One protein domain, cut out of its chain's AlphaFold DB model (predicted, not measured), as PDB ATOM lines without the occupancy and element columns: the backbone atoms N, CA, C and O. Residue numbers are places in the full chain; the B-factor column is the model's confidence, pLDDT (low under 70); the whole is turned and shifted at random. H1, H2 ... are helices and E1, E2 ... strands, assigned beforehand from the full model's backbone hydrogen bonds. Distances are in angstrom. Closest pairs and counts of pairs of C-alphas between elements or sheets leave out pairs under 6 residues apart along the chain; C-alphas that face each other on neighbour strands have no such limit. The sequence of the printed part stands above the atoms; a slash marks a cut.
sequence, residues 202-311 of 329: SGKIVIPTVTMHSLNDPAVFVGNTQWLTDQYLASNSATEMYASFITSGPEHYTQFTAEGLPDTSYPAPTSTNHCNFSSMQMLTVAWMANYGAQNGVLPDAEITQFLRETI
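This is residues 202 to 311 of the 329 residues of the protein "Unannotated protein" of freshwater metagenome (UniProt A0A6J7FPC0). A small slab of two parallel strands, E1 and E2, makes the middle of the body, with H1 covering one face and H2 and H3 side by side over the other, H2 on the side of E1 and H3 on that of E2. From the end of E2 a long looped arm within residues 248 to 278 reaches out to about Glu 259 and comes back to H2, and this arm makes much of the length. The printed part has 110 residues, with three named helices and two named strands in the order E1, H1, E2, H2, H3; the class is mixed, helices and strands, though under half of the residues are in named elements. The whole is loose, with a radius of gyration of the C-alphas of 16.8 A, and spans 57 by 26 by 18 A.

Find C-alpha 209 at (53.555, -40.457, -47.569), where E1 begins; it covers residues 209 to 214, 17.2 A long. Its neighbour strand E2, residues 242 to 247, is 16.4 A long. Between them along the chain comes H1, residues 223 to 234, 16.2 A long. Look next at C-alpha 279 at (34.504, -44.437, -47.061), where the longest helix, H2, residues 279 to 295, begins its 24.0 A. H3, residues 301 to 310, is 14.1 A long and ends at C-alpha 310 at (38.439, -43.611, -33.765).

Start at the sheet: E1 and E2 are parallel neighbours, 14 degrees between their directions, with N 211 and O 243 at 2.9 A and N 245 and O 211 at 2.8 A, within hydrogen-bond range. E1, H1 and E2 form a strand-helix-strand unit, two parallel neighbour strands with a helix between them along the chain, and its crossover is right-handed. The closest C-alphas of H1 and E2 are those of Thr 229 and Ser 244, 7.4 A apart. For E1 and H2 they are those of Val 210 and Ala 289, at 6.2 A, and for E2 and H3 those of Phe 245 and Arg 308, at 7.5 A. H2 and H3 are close but not clearly touching, with C-alphas 284 and 307 at 7.5 A, and run opposite ways at a shallow tilt of 13 degrees. H1 is apart from H2 and from H3. In H1, H2 and H3 every O i to N i+4 pair is within hydrogen-bond range.

The two C-alphas farthest apart, those of Ala 238 and Glu 259, are 57.3 A from each other. The link from E2 to H2 is long, 31 residues, and in it residues 255 to 256 pair with residues 262 to 263, antiparallel; the link from H2 to H3 is tight. The printed part has no cut. The mean pLDDT of the printed part is 90.6, and residues 236 to 239 are under 70.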
ATOM      1  N   SER A 202      63.273 -46.940 -54.190       79.44
ATOM      2  CA  SER A 202      64.313 -47.085 -53.164       79.44
ATOM      3  C   SER A 202      63.739 -47.222 -51.752       79.44
ATOM      4  O   SER A 202      64.506 -47.373 -50.811       79.44
ATOM      5  N   GLY A 203      62.417 -47.088 -51.583       83.88
ATOM      6  CA  GLY A 203      61.774 -46.993 -50.270       83.88
ATOM      7  C   GLY A 203      62.100 -45.698 -49.516       83.88
ATOM      8  O   GLY A 203      61.599 -45.487 -48.418       83.88
ATOM      9  N   LYS A 204      62.914 -44.801 -50.095       86.19
ATOM     10  CA  LYS A 204      63.291 -43.537 -49.464       86.19
ATOM     11  C   LYS A 204      62.119 -42.561 -49.497       86.19
ATOM     12  O   LYS A 204      61.759 -42.047 -50.556       86.19
ATOM     13  N   ILE A 205      61.594 -42.250 -48.321       89.00
ATOM     14  CA  ILE A 205      60.514 -41.282 -48.145       89.00
ATOM     15  C   ILE A 205      61.124 -39.886 -47.998       89.00
ATOM     16  O   ILE A 205      61.879 -39.618 -47.068       89.00
ATOM     17  N   VAL A 206      60.841 -39.009 -48.963       87.94
ATOM     18  CA  VAL A 206      61.318 -37.607 -48.989       87.94
ATOM     19  C   VAL A 206      60.182 -36.587 -49.066       87.94
ATOM     20  O   VAL A 206      60.432 -35.388 -49.018       87.94
ATOM     21  N   ILE A 207      58.944 -37.062 -49.191       90.06
ATOM     22  CA  ILE A 207      57.705 -36.279 -49.147       90.06
ATOM     23  C   ILE A 207      56.706 -37.003 -48.233       90.06
ATOM     24  O   ILE A 207      56.796 -38.234 -48.139       90.06
ATOM     25  N   PRO A 208      55.764 -36.292 -47.584       94.50
ATOM     26  CA  PRO A 208      54.740 -36.914 -46.750       94.50
ATOM     27  C   PRO A 208      54.015 -38.031 -47.500       94.50
ATOM     28  O   PRO A 208      53.483 -37.819 -48.589       94.50
ATOM     29  N   THR A 209      54.037 -39.231 -46.933       93.31
ATOM     30  CA  THR A 209      53.555 -40.457 -47.569       93.31
ATOM     31  C   THR A 209      52.641 -41.197 -46.606       93.31
ATOM     32  O   THR A 209      53.028 -41.495 -45.480       93.31
ATOM     33  N   VAL A 210      51.435 -41.531 -47.055       94.50
ATOM     34  CA  VAL A 210      50.470 -42.305 -46.266       94.50
ATOM     35  C   VAL A 210      50.153 -43.591 -47.011       94.50
ATOM     36  O   VAL A 210      49.864 -43.554 -48.207       94.50
ATOM     37  N   THR A 211      50.206 -44.727 -46.320       93.12
ATOM     38  CA  THR A 211      49.789 -46.027 -46.865       93.12
ATOM     39  C   THR A 211      48.578 -46.565 -46.125       93.12
ATOM     40  O   THR A 211      48.441 -46.347 -44.926       93.12
ATOM     41  N   MET A 212      47.721 -47.300 -46.834       93.69
ATOM     42  CA  MET A 212      46.615 -48.058 -46.251       93.69
ATOM     43  C   MET A 212      46.563 -49.452 -46.871       93.69
ATOM     44  O   MET A 212      46.633 -49.569 -48.095       93.69
ATOM     45  N   HIS A 213      46.478 -50.489 -46.039       93.31
ATOM     46  CA  HIS A 213      46.565 -51.878 -46.483       93.31
ATOM     47  C   HIS A 213      45.738 -52.809 -45.590       93.31
ATOM     48  O   HIS A 213      45.890 -52.781 -44.372       93.31
ATOM     49  N   SER A 214      44.906 -53.666 -46.183       91.50
ATOM     50  CA  SER A 214      44.235 -54.752 -45.459       91.50
ATOM     51  C   SER A 214      45.230 -55.823 -45.009       91.50
ATOM     52  O   SER A 214      46.026 -56.310 -45.808       91.50
ATOM     53  N   LEU A 215      45.142 -56.259 -43.753       89.25
ATOM     54  CA  LEU A 215      45.987 -57.328 -43.211       89.25
ATOM     55  C   LEU A 215      45.884 -58.628 -44.030       89.25
ATOM     56  O   LEU A 215      46.887 -59.305 -44.249       89.25
ATOM     57  N   ASN A 216      44.682 -58.932 -44.525       88.38
ATOM     58  CA  ASN A 216      44.365 -60.149 -45.271       88.38
ATOM     59  C   ASN A 216      44.223 -59.916 -46.783       88.38
ATOM     60  O   ASN A 216      43.424 -60.581 -47.436       88.38
ATOM     61  N   ASP A 217      44.954 -58.959 -47.356       90.81
ATOM     62  CA  ASP A 217      44.912 -58.710 -48.798       90.81
ATOM     63  C   ASP A 217      45.445 -59.928 -49.596       90.81
ATOM     64  O   ASP A 217      46.601 -60.332 -49.414       90.81
ATOM     65  N   PRO A 218      44.627 -60.543 -50.474       88.31
ATOM     66  CA  PRO A 218      45.027 -61.732 -51.220       88.31
ATOM     67  C   PRO A 218      45.768 -61.433 -52.526       88.31
ATOM     68  O   PRO A 218      46.265 -62.360 -53.163       88.31
ATOM     69  N   ALA A 219      45.797 -60.178 -52.975       87.38
ATOM     70  CA  ALA A 219      46.353 -59.799 -54.271       87.38
ATOM     71  C   ALA A 219      47.714 -59.116 -54.116       87.38
ATOM     72  O   ALA A 219      48.662 -59.429 -54.838       87.38
ATOM     73  N   VAL A 220      47.824 -58.198 -53.160       86.69
ATOM     74  CA  VAL A 220      49.064 -57.498 -52.837       86.69
ATOM     75  C   VAL A 220      49.312 -57.710 -51.362       86.69
ATOM     76  O   VAL A 220      48.511 -57.304 -50.549       86.69
ATOM     77  N   PHE A 221      50.408 -58.363 -50.998       84.56
ATOM     78  CA  PHE A 221      50.608 -58.747 -49.605       84.56
ATOM     79  C   PHE A 221      51.002 -57.557 -48.727       84.56
ATOM     80  O   PHE A 221      51.869 -56.755 -49.097       84.56
ATOM     81  N   VAL A 222      50.440 -57.519 -47.517       87.19
ATOM     82  CA  VAL A 222      50.692 -56.486 -46.498       87.19
ATOM     83  C   VAL A 222      52.178 -56.315 -46.153       87.19
ATOM     84  O   VAL A 222      52.636 -55.203 -45.889       87.19
ATOM     85  N   GLY A 223      52.980 -57.374 -46.302       87.06
ATOM     86  CA  GLY A 223      54.432 -57.332 -46.125       87.06
ATOM     87  C   GLY A 223      55.168 -56.329 -47.028       87.06
ATOM     88  O   GLY A 223      56.267 -55.904 -46.683       87.06
ATOM     89  N   ASN A 224      54.579 -55.894 -48.149       86.19
ATOM     90  CA  ASN A 224      55.128 -54.796 -48.956       86.19
ATOM     91  C   ASN A 224      55.089 -53.459 -48.200       86.19
ATOM     92  O   ASN A 224      56.020 -52.657 -48.285       86.19
ATOM     93  N   THR A 225      54.021 -53.229 -47.435       89.25
ATOM     94  CA  THR A 225      53.883 -52.061 -46.564       89.25
ATOM     95  C   THR A 225      54.810 -52.175 -45.354       89.25
ATOM     96  O   THR A 225      55.429 -51.177 -44.983       89.25
ATOM     97  N   GLN A 226      55.006 -53.385 -44.809       88.94
ATOM     98  CA  GLN A 226      56.033 -53.614 -43.784       88.94
ATOM     99  C   GLN A 226      57.422 -53.244 -44.291       88.94
ATOM    100  O   GLN A 226      58.140 -52.512 -43.621       88.94
ATOM    101  N   TRP A 227      57.795 -53.702 -45.491       88.75
ATOM    102  CA  TRP A 227      59.097 -53.384 -46.072       88.75
ATOM    103  C   TRP A 227      59.310 -51.870 -46.178       88.75
ATOM    104  O   TRP A 227      60.375 -51.379 -45.810       88.75
ATOM    105  N   LEU A 228      58.300 -51.116 -46.627       88.62
ATOM    106  CA  LEU A 228      58.392 -49.655 -46.699       88.62
ATOM    107  C   LEU A 228      58.524 -49.014 -45.308       88.62
ATOM    108  O   LEU A 228      59.328 -48.098 -45.136       88.62
ATOM    109  N   THR A 229      57.781 -49.524 -44.324       88.38
ATOM    110  CA  THR A 229      57.876 -49.100 -42.918       88.38
ATOM    111  C   THR A 229      59.290 -49.323 -42.379       88.38
ATOM    112  O   THR A 229      59.899 -48.400 -41.844       88.38
ATOM    113  N   ASP A 230      59.866 -50.502 -42.616       88.25
ATOM    114  CA  ASP A 230      61.226 -50.849 -42.199       88.25
ATOM    115  C   ASP A 230      62.273 -49.921 -42.847       88.25
ATOM    116  O   ASP A 230      63.186 -49.444 -42.171       88.25
ATOM    117  N   GLN A 231      62.138 -49.619 -44.150       87.38
ATOM    118  CA  GLN A 231      63.027 -48.673 -44.847       87.38
ATOM    119  C   GLN A 231      62.946 -47.266 -44.248       87.38
ATOM    120  O   GLN A 231      63.970 -46.598 -44.083       87.38
ATOM    121  N   TYR A 232      61.736 -46.813 -43.916       86.19
ATOM    122  CA  TYR A 232      61.526 -45.512 -43.299       86.19
ATOM    123  C   TYR A 232      62.181 -45.428 -41.916       86.19
ATOM    124  O   TYR A 232      62.976 -44.519 -41.670       86.19
ATOM    125  N   LEU A 233      61.926 -46.406 -41.044       85.06
ATOM    126  CA  LEU A 233      62.492 -46.453 -39.693       85.06
ATOM    127  C   LEU A 233      64.023 -46.539 -39.716       85.06
ATOM    128  O   LEU A 233      64.696 -45.846 -38.955       85.06
ATOM    129  N   ALA A 234      64.590 -47.312 -40.648       87.31
ATOM    130  CA  ALA A 234      66.038 -47.407 -40.835       87.31
ATOM    131  C   ALA A 234      66.684 -46.080 -41.278       87.31
ATOM    132  O   ALA A 234      67.875 -45.869 -41.049       87.31
ATOM    133  N   SER A 235      65.920 -45.173 -41.899       82.06
ATOM    134  CA  SER A 235      66.417 -43.852 -42.301       82.06
ATOM    135  C   SER A 235      66.536 -42.851 -41.139       82.06
ATOM    136  O   SER A 235      67.173 -41.812 -41.313       82.06
ATOM    137  N   ASN A 236      65.974 -43.172 -39.963       64.31
ATOM    138  CA  ASN A 236      66.004 -42.370 -38.731       64.31
ATOM    139  C   ASN A 236      65.579 -40.898 -38.934       64.31
ATOM    140  O   ASN A 236      66.184 -39.972 -38.390       64.31
ATOM    141  N   SER A 237      64.559 -40.674 -39.771       65.75
ATOM    142  CA  SER A 237      63.985 -39.346 -40.005       65.75
ATOM    143  C   SER A 237      63.231 -38.871 -38.761       65.75
ATOM    144  O   SER A 237      62.245 -39.486 -38.371       65.75
ATOM    145  N   ALA A 238      63.661 -37.753 -38.169       62.81
ATOM    146  CA  ALA A 238      62.945 -37.084 -37.074       62.81
ATOM    147  C   ALA A 238      61.670 -36.345 -37.537       62.81
ATOM    148  O   ALA A 238      60.969 -35.769 -36.718       62.81
ATOM    149  N   THR A 239      61.407 -36.306 -38.844       69.75
ATOM    150  CA  THR A 239      60.259 -35.617 -39.445       69.75
ATOM    151  C   THR A 239      59.118 -36.599 -39.681       69.75
ATOM    152  O   THR A 239      59.374 -37.658 -40.248       69.75
ATOM    153  N   GLU A 240      57.880 -36.232 -39.341       85.69
ATOM    154  CA  GLU A 240      56.645 -36.999 -39.555       85.69
ATOM    155  C   GLU A 240      56.315 -37.124 -41.052       85.69
ATOM    156  O   GLU A 240      55.438 -36.455 -41.593       85.69
ATOM    157  N   MET A 241      57.060 -37.958 -41.773       90.75
ATOM    158  CA  MET A 241      56.953 -38.075 -43.233       90.75
ATOM    159  C   MET A 241      56.226 -39.336 -43.675       90.75
ATOM    160  O   MET A 241      55.924 -39.479 -44.860       90.75
ATOM    161  N   TYR A 242      55.942 -40.248 -42.749       91.50
ATOM    162  CA  TYR A 242      55.319 -41.522 -43.057       91.50
ATOM    163  C   TYR A 242      54.279 -41.932 -42.020       91.50
ATOM    164  O   TYR A 242      54.543 -41.884 -40.822       91.50
ATOM    165  N   ALA A 243      53.119 -42.377 -42.501       91.44
ATOM    166  CA  ALA A 243      52.106 -43.040 -41.693       91.44
ATOM    167  C   ALA A 243      51.559 -44.259 -42.440       91.44
ATOM    168  O   ALA A 243      51.188 -44.174 -43.614       91.44
ATOM    169  N   SER A 244      51.484 -45.391 -41.745       90.75
ATOM    170  CA  SER A 244      50.969 -46.645 -42.293       90.75
ATOM    171  C   SER A 244      49.720 -47.106 -41.556       90.75
ATOM    172  O   SER A 244      49.785 -47.432 -40.373       90.75
ATOM    173  N   PHE A 245      48.589 -47.169 -42.251       93.50
ATOM    174  CA  PHE A 245      47.333 -47.688 -41.729       93.50
ATOM    175  C   PHE A 245      47.144 -49.132 -42.166       93.50
ATOM    176  O   PHE A 245      46.907 -49.416 -43.341       93.50
ATOM    177  N   ILE A 246      47.221 -50.054 -41.214       93.62
ATOM    178  CA  ILE A 246      46.805 -51.432 -41.451       93.62
ATOM    179  C   ILE A 246      45.337 -51.545 -41.078       93.62
ATOM    180  O   ILE A 246      44.940 -51.076 -40.010       93.62
ATOM    181  N   THR A 247      44.532 -52.127 -41.959       92.62
ATOM    182  CA  THR A 247      43.132 -52.412 -41.665       92.62
ATOM    183  C   THR A 247      42.926 -53.888 -41.354       92.62
ATOM    184  O   THR A 247      43.597 -54.759 -41.907       92.62
ATOM    185  N   SER A 248      41.981 -54.176 -40.468       87.44
ATOM    186  CA  SER A 248      41.542 -55.530 -40.134       87.44
ATOM    187  C   SER A 248      40.027 -55.622 -40.271       87.44
ATOM    188  O   SER A 248      39.303 -54.649 -40.038       87.44
ATOM    189  N   GLY A 249      39.558 -56.778 -40.738       86.62
ATOM    190  CA  GLY A 249      38.133 -57.075 -40.778       86.62
ATOM    191  C   GLY A 249      37.555 -57.291 -39.376       86.62
ATOM    192  O   GLY A 249      38.294 -57.280 -38.389       86.62
ATOM    193  N   PRO A 250      36.236 -57.511 -39.273       90.12
ATOM    194  CA  PRO A 250      35.623 -57.968 -38.030       90.12
ATOM    195  C   PRO A 250      36.283 -59.260 -37.525       90.12
ATOM    196  O   PRO A 250      36.768 -60.060 -38.318       90.12
ATOM    197  N   GLU A 251      36.259 -59.490 -36.213       88.12
ATOM    198  CA  GLU A 251      36.820 -60.711 -35.610       88.12
ATOM    199  C   GLU A 251      36.028 -61.973 -35.991       88.12
ATOM    200  O   GLU A 251      36.606 -63.042 -36.185       88.12
ATOM    201  N   HIS A 252      34.709 -61.820 -36.141       91.31
ATOM    202  CA  HIS A 252      33.775 -62.875 -36.520       91.31
ATOM    203  C   HIS A 252      32.846 -62.370 -37.622       91.31
ATOM    204  O   HIS A 252      32.115 -61.394 -37.430       91.31
ATOM    205  N   TYR A 253      32.874 -63.015 -38.783       93.94
ATOM    206  CA  TYR A 253      32.022 -62.664 -39.916       93.94
ATOM    207  C   TYR A 253      31.645 -63.834 -40.820       93.94
ATOM    208  O   TYR A 253      30.808 -63.631 -41.697       93.94
ATOM    209  N   THR A 254      32.186 -65.042 -40.632       95.62
ATOM    210  CA  THR A 254      31.709 -66.197 -41.399       95.62
ATOM    211  C   THR A 254      30.246 -66.479 -41.087       95.62
ATOM    212  O   THR A 254      29.829 -66.521 -39.930       95.62
ATOM    213  N   GLN A 255      29.458 -66.665 -42.145       94.44
ATOM    214  CA  GLN A 255      28.029 -66.938 -42.053       94.44
ATOM    215  C   GLN A 255      27.727 -68.335 -42.576       94.44
ATOM    216  O   GLN A 255      28.469 -68.895 -43.387       94.44
ATOM    217  N   PHE A 256      26.611 -68.882 -42.104       93.31
ATOM    218  CA  PHE A 256      26.134 -70.200 -42.485       93.31
ATOM    219  C   PHE A 256      24.663 -70.127 -42.886       93.31
ATOM    220  O   PHE A 256      23.889 -69.358 -42.314       93.31
ATOM    221  N   THR A 257      24.273 -70.958 -43.849       91.56
ATOM    222  CA  THR A 257      22.871 -71.164 -44.213       91.56
ATOM    223  C   THR A 257      22.124 -71.872 -43.079       91.56
ATOM    224  O   THR A 257      22.726 -72.376 -42.126       91.56
ATOM    225  N   ALA A 258      20.796 -71.967 -43.186       88.12
ATOM    226  CA  ALA A 258      19.982 -72.708 -42.219       88.12
ATOM    227  C   ALA A 258      20.382 -74.195 -42.113       88.12
ATOM    228  O   ALA A 258      20.193 -74.820 -41.072       88.12
ATOM    229  N   GLU A 259      20.965 -74.752 -43.176       86.00
ATOM    230  CA  GLU A 259      21.492 -76.116 -43.245       86.00
ATOM    231  C   GLU A 259      22.893 -76.260 -42.617       86.00
ATOM    232  O   GLU A 259      23.441 -77.361 -42.601       86.00
ATOM    233  N   GLY A 260      23.487 -75.173 -42.112       85.19
ATOM    234  CA  GLY A 260      24.825 -75.170 -41.514       85.19
ATOM    235  C   GLY A 260      25.967 -75.198 -42.535       85.19
ATOM    236  O   GLY A 260      27.101 -75.514 -42.177       85.19
ATOM    237  N   LEU A 261      25.689 -74.888 -43.806       87.56
ATOM    238  CA  LEU A 261      26.704 -74.776 -44.855       87.56
ATOM    239  C   LEU A 261      27.264 -73.353 -44.906       87.56
ATOM    240  O   LEU A 261      26.499 -72.420 -44.685       87.56
ATOM    241  N   PRO A 262      28.551 -73.149 -45.230       91.06
ATOM    242  CA  PRO A 262      29.091 -71.806 -45.402       91.06
ATOM    243  C   PRO A 262      28.331 -70.997 -46.451       91.06
ATOM    244  O   PRO A 262      28.085 -71.488 -47.554       91.06
ATOM    245  N   ASP A 263      28.008 -69.752 -46.117       93.19
ATOM    246  CA  ASP A 263      27.385 -68.795 -47.026       93.19
ATOM    247  C   ASP A 263      28.442 -67.814 -47.552       93.19
ATOM    248  O   ASP A 263      29.125 -67.151 -46.779       93.19
ATOM    249  N   THR A 264      28.585 -67.723 -48.875       93.38
ATOM    250  CA  THR A 264      29.487 -66.778 -49.561       93.38
ATOM    251  C   THR A 264      28.718 -65.857 -50.514       93.38
ATOM    252  O   THR A 264      29.271 -65.371 -51.501       93.38
ATOM    253  N   SER A 265      27.406 -65.702 -50.307       94.00
ATOM    254  CA  SER A 265      26.529 -64.888 -51.158       94.00
ATOM    255  C   SER A 265      26.439 -63.426 -50.714       94.00
ATOM    256  O   SER A 265      26.043 -62.563 -51.504       94.00
ATOM    257  N   TYR A 266      26.805 -63.141 -49.463       93.44
ATOM    258  CA  TYR A 266      26.808 -61.794 -48.905       93.44
ATOM    259  C   TYR A 266      28.074 -61.026 -49.327       93.44
ATOM    260  O   TYR A 266      29.093 -61.633 -49.635       93.44
ATOM    261  N   PRO A 267      28.044 -59.685 -49.387       92.38
ATOM    262  CA  PRO A 267      29.225 -58.913 -49.760       92.38
ATOM    263  C   PRO A 267      30.330 -59.025 -48.703       92.38
ATOM    264  O   PRO A 267      30.057 -58.953 -47.505       92.38
ATOM    265  N   ALA A 268      31.583 -59.101 -49.157       91.94
ATOM    266  CA  ALA A 268      32.760 -59.122 -48.290       91.94
ATOM    267  C   ALA A 268      32.732 -57.958 -47.272       91.94
ATOM    268  O   ALA A 268      32.653 -56.794 -47.693       91.94
ATOM    269  N   PRO A 269      32.834 -58.222 -45.955       93.31
ATOM    270  CA  PRO A 269      32.916 -57.172 -44.951       93.31
ATOM    271  C   PRO A 269      34.119 -56.268 -45.202       93.31
ATOM    272  O   PRO A 269      35.137 -56.691 -45.748       93.31
ATOM    273  N   THR A 270      34.033 -55.005 -44.795       92.31
ATOM    274  CA  THR A 270      35.155 -54.073 -44.938       92.31
ATOM    275  C   THR A 270      36.442 -54.662 -44.344       92.31
ATOM    276  O   THR A 270      36.431 -55.245 -43.268       92.31
ATOM    277  N   SER A 271      37.558 -54.463 -45.047       90.31
ATOM    278  CA  SER A 271      38.922 -54.877 -44.685       90.31
ATOM    279  C   SER A 271      39.211 -56.382 -44.731       90.31
ATOM    280  O   SER A 271      40.296 -56.798 -44.330       90.31
ATOM    281  N   THR A 272      38.311 -57.200 -45.291       91.50
ATOM    282  CA  THR A 272      38.531 -58.653 -45.469       91.50
ATOM    283  C   THR A 272      39.045 -59.048 -46.863       91.50
ATOM    284  O   THR A 272      39.168 -60.232 -47.163       91.50
ATOM    285  N   ASN A 273      39.324 -58.079 -47.749       88.44
ATOM    286  CA  ASN A 273      39.759 -58.336 -49.130       88.44
ATOM    287  C   ASN A 273      40.606 -57.173 -49.704       88.44
ATOM    288  O   ASN A 273      40.811 -56.147 -49.043       88.44
ATOM    289  N   HIS A 274      41.072 -57.326 -50.947       91.19
ATOM    290  CA  HIS A 274      41.880 -56.354 -51.678       91.19
ATOM    291  C   HIS A 274      41.143 -55.030 -51.883       91.19
ATOM    292  O   HIS A 274      40.069 -54.990 -52.484       91.19
ATOM    293  N   CYS A 275      41.737 -53.941 -51.392       89.31
ATOM    294  CA  CYS A 275      41.190 -52.582 -51.475       89.31
ATOM    295  C   CYS A 275      39.748 -52.414 -50.948       89.31
ATOM    296  O   CYS A 275      39.057 -51.459 -51.313       89.31
ATOM    297  N   ASN A 276      39.280 -53.319 -50.084       91.75
ATOM    298  CA  ASN A 276      37.940 -53.266 -49.513       91.75
ATOM    299  C   ASN A 276      37.919 -52.345 -48.285       91.75
ATOM    300  O   ASN A 276      37.980 -52.816 -47.153       91.75
ATOM    301  N   PHE A 277      37.874 -51.032 -48.495       94.19
ATOM    302  CA  PHE A 277      37.928 -50.041 -47.414       94.19
ATOM    303  C   PHE A 277      36.605 -49.292 -47.254       94.19
ATOM    304  O   PHE A 277      35.884 -49.058 -48.225       94.19
ATOM    305  N   SER A 278      36.297 -48.866 -46.027       94.75
ATOM    306  CA  SER A 278      35.153 -47.984 -45.793       94.75
ATOM    307  C   SER A 278      35.432 -46.587 -46.345       94.75
ATOM    308  O   SER A 278      36.578 -46.137 -46.431       94.75
ATOM    309  N   SER A 279      34.369 -45.840 -46.651       95.62
ATOM    310  CA  SER A 279      34.504 -44.437 -47.061       95.62
ATOM    311  C   SER A 279      35.237 -43.598 -46.014       95.62
ATOM    312  O   SER A 279      35.986 -42.696 -46.368       95.62
ATOM    313  N   MET A 280      35.064 -43.910 -44.729       95.75
ATOM    314  CA  MET A 280      35.717 -43.191 -43.639       95.75
ATOM    315  C   MET A 280      37.227 -43.466 -43.586       95.75
ATOM    316  O   MET A 280      38.009 -42.529 -43.427       95.75
ATOM    317  N   GLN A 281      37.649 -44.714 -43.811       95.88
ATOM    318  CA  GLN A 281      39.066 -45.070 -43.946       95.88
ATOM    319  C   GLN A 281      39.702 -44.349 -45.146       95.88
ATOM    320  O   GLN A 281      40.742 -43.701 -45.009       95.88
ATOM    321  N   MET A 282      39.036 -44.370 -46.308       96.31
ATOM    322  CA  MET A 282      39.511 -43.676 -47.512       96.31
ATOM    323  C   MET A 282      39.626 -42.158 -47.311       96.31
ATOM    324  O   MET A 282      40.640 -41.564 -47.676       96.31
ATOM    325  N   LEU A 283      38.611 -41.524 -46.713       97.06
ATOM    326  CA  LEU A 283      38.618 -40.084 -46.438       97.06
ATOM    327  C   LEU A 283      39.700 -39.694 -45.431       97.06
ATOM    328  O   LEU A 283      40.313 -38.643 -45.593       97.06
ATOM    329  N   THR A 284      39.973 -40.542 -44.437       97.06
ATOM    330  CA  THR A 284      41.042 -40.310 -43.457       97.06
ATOM    331  C   THR A 284      42.406 -40.253 -44.140       97.06
ATOM    332  O   THR A 284      43.143 -39.281 -43.986       97.06
ATOM    333  N   VAL A 285      42.717 -41.246 -44.978       96.00
ATOM    334  CA  VAL A 285      43.985 -41.296 -45.723       96.00
ATOM    335  C   VAL A 285      44.094 -40.140 -46.718       96.00
ATOM    336  O   VAL A 285      45.148 -39.512 -46.816       96.00
ATOM    337  N   ALA A 286      43.007 -39.809 -47.422       97.31
ATOM    338  CA  ALA A 286      42.975 -38.672 -48.340       97.31
ATOM    339  C   ALA A 286      43.198 -37.336 -47.611       97.31
ATOM    340  O   ALA A 286      43.940 -36.481 -48.098       97.31
ATOM    341  N   TRP A 287      42.595 -37.167 -46.432       97.88
ATOM    342  CA  TRP A 287      42.797 -35.992 -45.591       97.88
ATOM    343  C   TRP A 287      44.252 -35.880 -45.127       97.88
ATOM    344  O   TRP A 287      44.841 -34.812 -45.280       97.88
ATOM    345  N   MET A 288      44.863 -36.970 -44.653       97.19
ATOM    346  CA  MET A 288      46.273 -36.968 -44.243       97.19
ATOM    347  C   MET A 288      47.217 -36.676 -45.408       97.19
ATOM    348  O   MET A 288      48.153 -35.895 -45.255       97.19
ATOM    349  N   ALA A 289      46.958 -37.251 -46.586       96.62
ATOM    350  CA  ALA A 289      47.733 -36.961 -47.788       96.62
ATOM    351  C   ALA A 289      47.623 -35.479 -48.188       96.62
ATOM    352  O   ALA A 289      48.628 -34.847 -48.510       96.62
ATOM    353  N   ASN A 290      46.421 -34.899 -48.113       98.06
ATOM    354  CA  ASN A 290      46.216 -33.475 -48.371       98.06
ATOM    355  C   ASN A 290      46.892 -32.589 -47.308       98.06
ATOM    356  O   ASN A 290      47.518 -31.594 -47.664       98.06
ATOM    357  N   TYR A 291      46.823 -32.958 -46.024       97.62
ATOM    358  CA  TYR A 291      47.548 -32.270 -44.953       97.62
ATOM    359  C   TYR A 291      49.058 -32.284 -45.222       97.62
ATOM    360  O   TYR A 291      49.697 -31.233 -45.200       97.62
ATOM    361  N   GLY A 292      49.603 -33.454 -45.568       96.56
ATOM    362  CA  GLY A 292      50.992 -33.635 -45.976       96.56
ATOM    363  C   GLY A 292      51.391 -32.732 -47.138       96.56
ATOM    364  O   GLY A 292      52.401 -32.033 -47.071       96.56
ATOM    365  N   ALA A 293      50.570 -32.682 -48.186       96.81
ATOM    366  CA  ALA A 293      50.827 -31.845 -49.353       96.81
ATOM    367  C   ALA A 293      50.842 -30.341 -49.027       96.81
ATOM    368  O   ALA A 293      51.608 -29.593 -49.632       96.81
ATOM    369  N   GLN A 294      50.009 -29.894 -48.084       97.50
ATOM    370  CA  GLN A 294      49.910 -28.484 -47.693       97.50
ATOM    371  C   GLN A 294      51.021 -28.048 -46.731       97.50
ATOM    372  O   GLN A 294      51.468 -26.905 -46.805       97.50
ATOM    373  N   ASN A 295      51.463 -28.941 -45.843       95.62
ATOM    374  CA  ASN A 295      52.358 -28.593 -44.735       95.62
ATOM    375  C   ASN A 295      53.791 -29.117 -44.906       95.62
ATOM    376  O   ASN A 295      54.685 -28.704 -44.173       95.62
ATOM    377  N   GLY A 296      54.030 -30.027 -45.854       94.94
ATOM    378  CA  GLY A 296      55.329 -30.681 -46.032       94.94
ATOM    379  C   GLY A 296      55.651 -31.743 -44.974       94.94
ATOM    380  O   GLY A 296      56.715 -32.347 -45.057       94.94
ATOM    381  N   VAL A 297      54.730 -31.996 -44.037       94.62
ATOM    382  CA  VAL A 297      54.775 -33.019 -42.978       94.62
ATOM    383  C   VAL A 297      53.376 -33.590 -42.750       94.62
ATOM    384  O   VAL A 297      52.378 -32.922 -43.031       94.62
ATOM    385  N   LEU A 298      53.287 -34.822 -42.257       95.06
ATOM    386  CA  LEU A 298      52.040 -35.425 -41.789       95.06
ATOM    387  C   LEU A 298      51.621 -34.837 -40.430       95.06
ATOM    388  O   LEU A 298      52.411 -34.136 -39.795       95.06
ATOM    389  N   PRO A 299      50.374 -35.085 -39.987       94.56
ATOM    390  CA  PRO A 299      49.990 -34.809 -38.609       94.56
ATOM    391  C   PRO A 299      50.924 -35.508 -37.617       94.56
ATOM    392  O   PRO A 299      51.510 -36.545 -37.935       94.56
ATOM    393  N   ASP A 300      51.031 -34.947 -36.417       91.56
ATOM    394  CA  ASP A 300      51.817 -35.543 -35.340       91.56
ATOM    395  C   ASP A 300      51.297 -36.935 -34.928       91.56
ATOM    396  O   ASP A 300      50.254 -37.432 -35.386       91.56
ATOM    397  N   ALA A 301      52.065 -37.594 -34.060       88.75
ATOM    398  CA  ALA A 301      51.741 -38.926 -33.567       88.75
ATOM    399  C   ALA A 301      50.395 -38.965 -32.824       88.75
ATOM    400  O   ALA A 301      49.680 -39.956 -32.925       88.75
ATOM    401  N   GLU A 302      50.016 -37.889 -32.132       92.69
ATOM    402  CA  GLU A 302      48.788 -37.817 -31.332       92.69
ATOM    403  C   GLU A 302      47.548 -37.800 -32.232       92.69
ATOM    404  O   GLU A 302      46.619 -38.586 -32.034       92.69
ATOM    405  N   ILE A 303      47.553 -36.971 -33.280       94.38
ATOM    406  CA  ILE A 303      46.482 -36.941 -34.282       94.38
ATOM    407  C   ILE A 303      46.442 -38.258 -35.058       94.38
ATOM    408  O   ILE A 303      45.364 -38.807 -35.300       94.38
ATOM    409  N   THR A 304      47.603 -38.782 -35.450       93.31
ATOM    410  CA  THR A 304      47.680 -40.043 -36.197       93.31
ATOM    411  C   THR A 304      47.124 -41.205 -35.373       93.31
ATOM    412  O   THR A 304      46.333 -41.994 -35.892       93.31
ATOM    413  N   GLN A 305      47.464 -41.282 -34.085       94.00
ATOM    414  CA  GLN A 305      46.950 -42.297 -33.168       94.00
ATOM    415  C   GLN A 305      45.445 -42.145 -32.937       94.00
ATOM    416  O   GLN A 305      44.705 -43.122 -33.036       94.00
ATOM    417  N   PHE A 306      44.964 -40.916 -32.731       95.62
ATOM    418  CA  PHE A 306      43.533 -40.644 -32.610       95.62
ATOM    419  C   PHE A 306      42.748 -41.176 -33.818       95.62
ATOM    420  O   PHE A 306      41.690 -41.787 -33.659       95.62
ATOM    421  N   LEU A 307      43.270 -40.999 -35.035       95.44
ATOM    422  CA  LEU A 307      42.636 -41.529 -36.243       95.44
ATOM    423  C   LEU A 307      42.621 -43.062 -36.280       95.44
ATOM    424  O   LEU A 307      41.631 -43.641 -36.718       95.44
ATOM    425  N   ARG A 308      43.675 -43.735 -35.807       93.69
ATOM    426  CA  ARG A 308      43.694 -45.205 -35.719       93.69
ATOM    427  C   ARG A 308      42.622 -45.735 -34.773       93.69
ATOM    428  O   ARG A 308      41.948 -46.706 -35.093       93.69
ATOM    429  N   GLU A 309      42.455 -45.085 -33.627       93.94
ATOM    430  CA  GLU A 309      41.545 -45.534 -32.569       93.94
ATOM    431  C   GLU A 309      40.076 -45.214 -32.865       93.94
ATOM    432  O   GLU A 309      39.180 -45.958 -32.471       93.94
ATOM    433  N   THR A 310      39.811 -44.099 -33.549       94.44
ATOM    434  CA  THR A 310      38.439 -43.611 -33.765       94.44
ATOM    435  C   THR A 310      37.804 -44.065 -35.069       94.44
ATOM    436  O   THR A 310      36.579 -44.008 -35.192       94.44
ATOM    437  N   ILE A 311      38.597 -44.522 -36.039       94.31
ATOM    438  CA  ILE A 311      38.107 -44.951 -37.347       94.31
ATOM    439  C   ILE A 311      38.019 -46.488 -37.381       94.31
ATOM    440  O   ILE A 311      39.044 -47.158 -37.524       94.31
TER     441      ILE A 311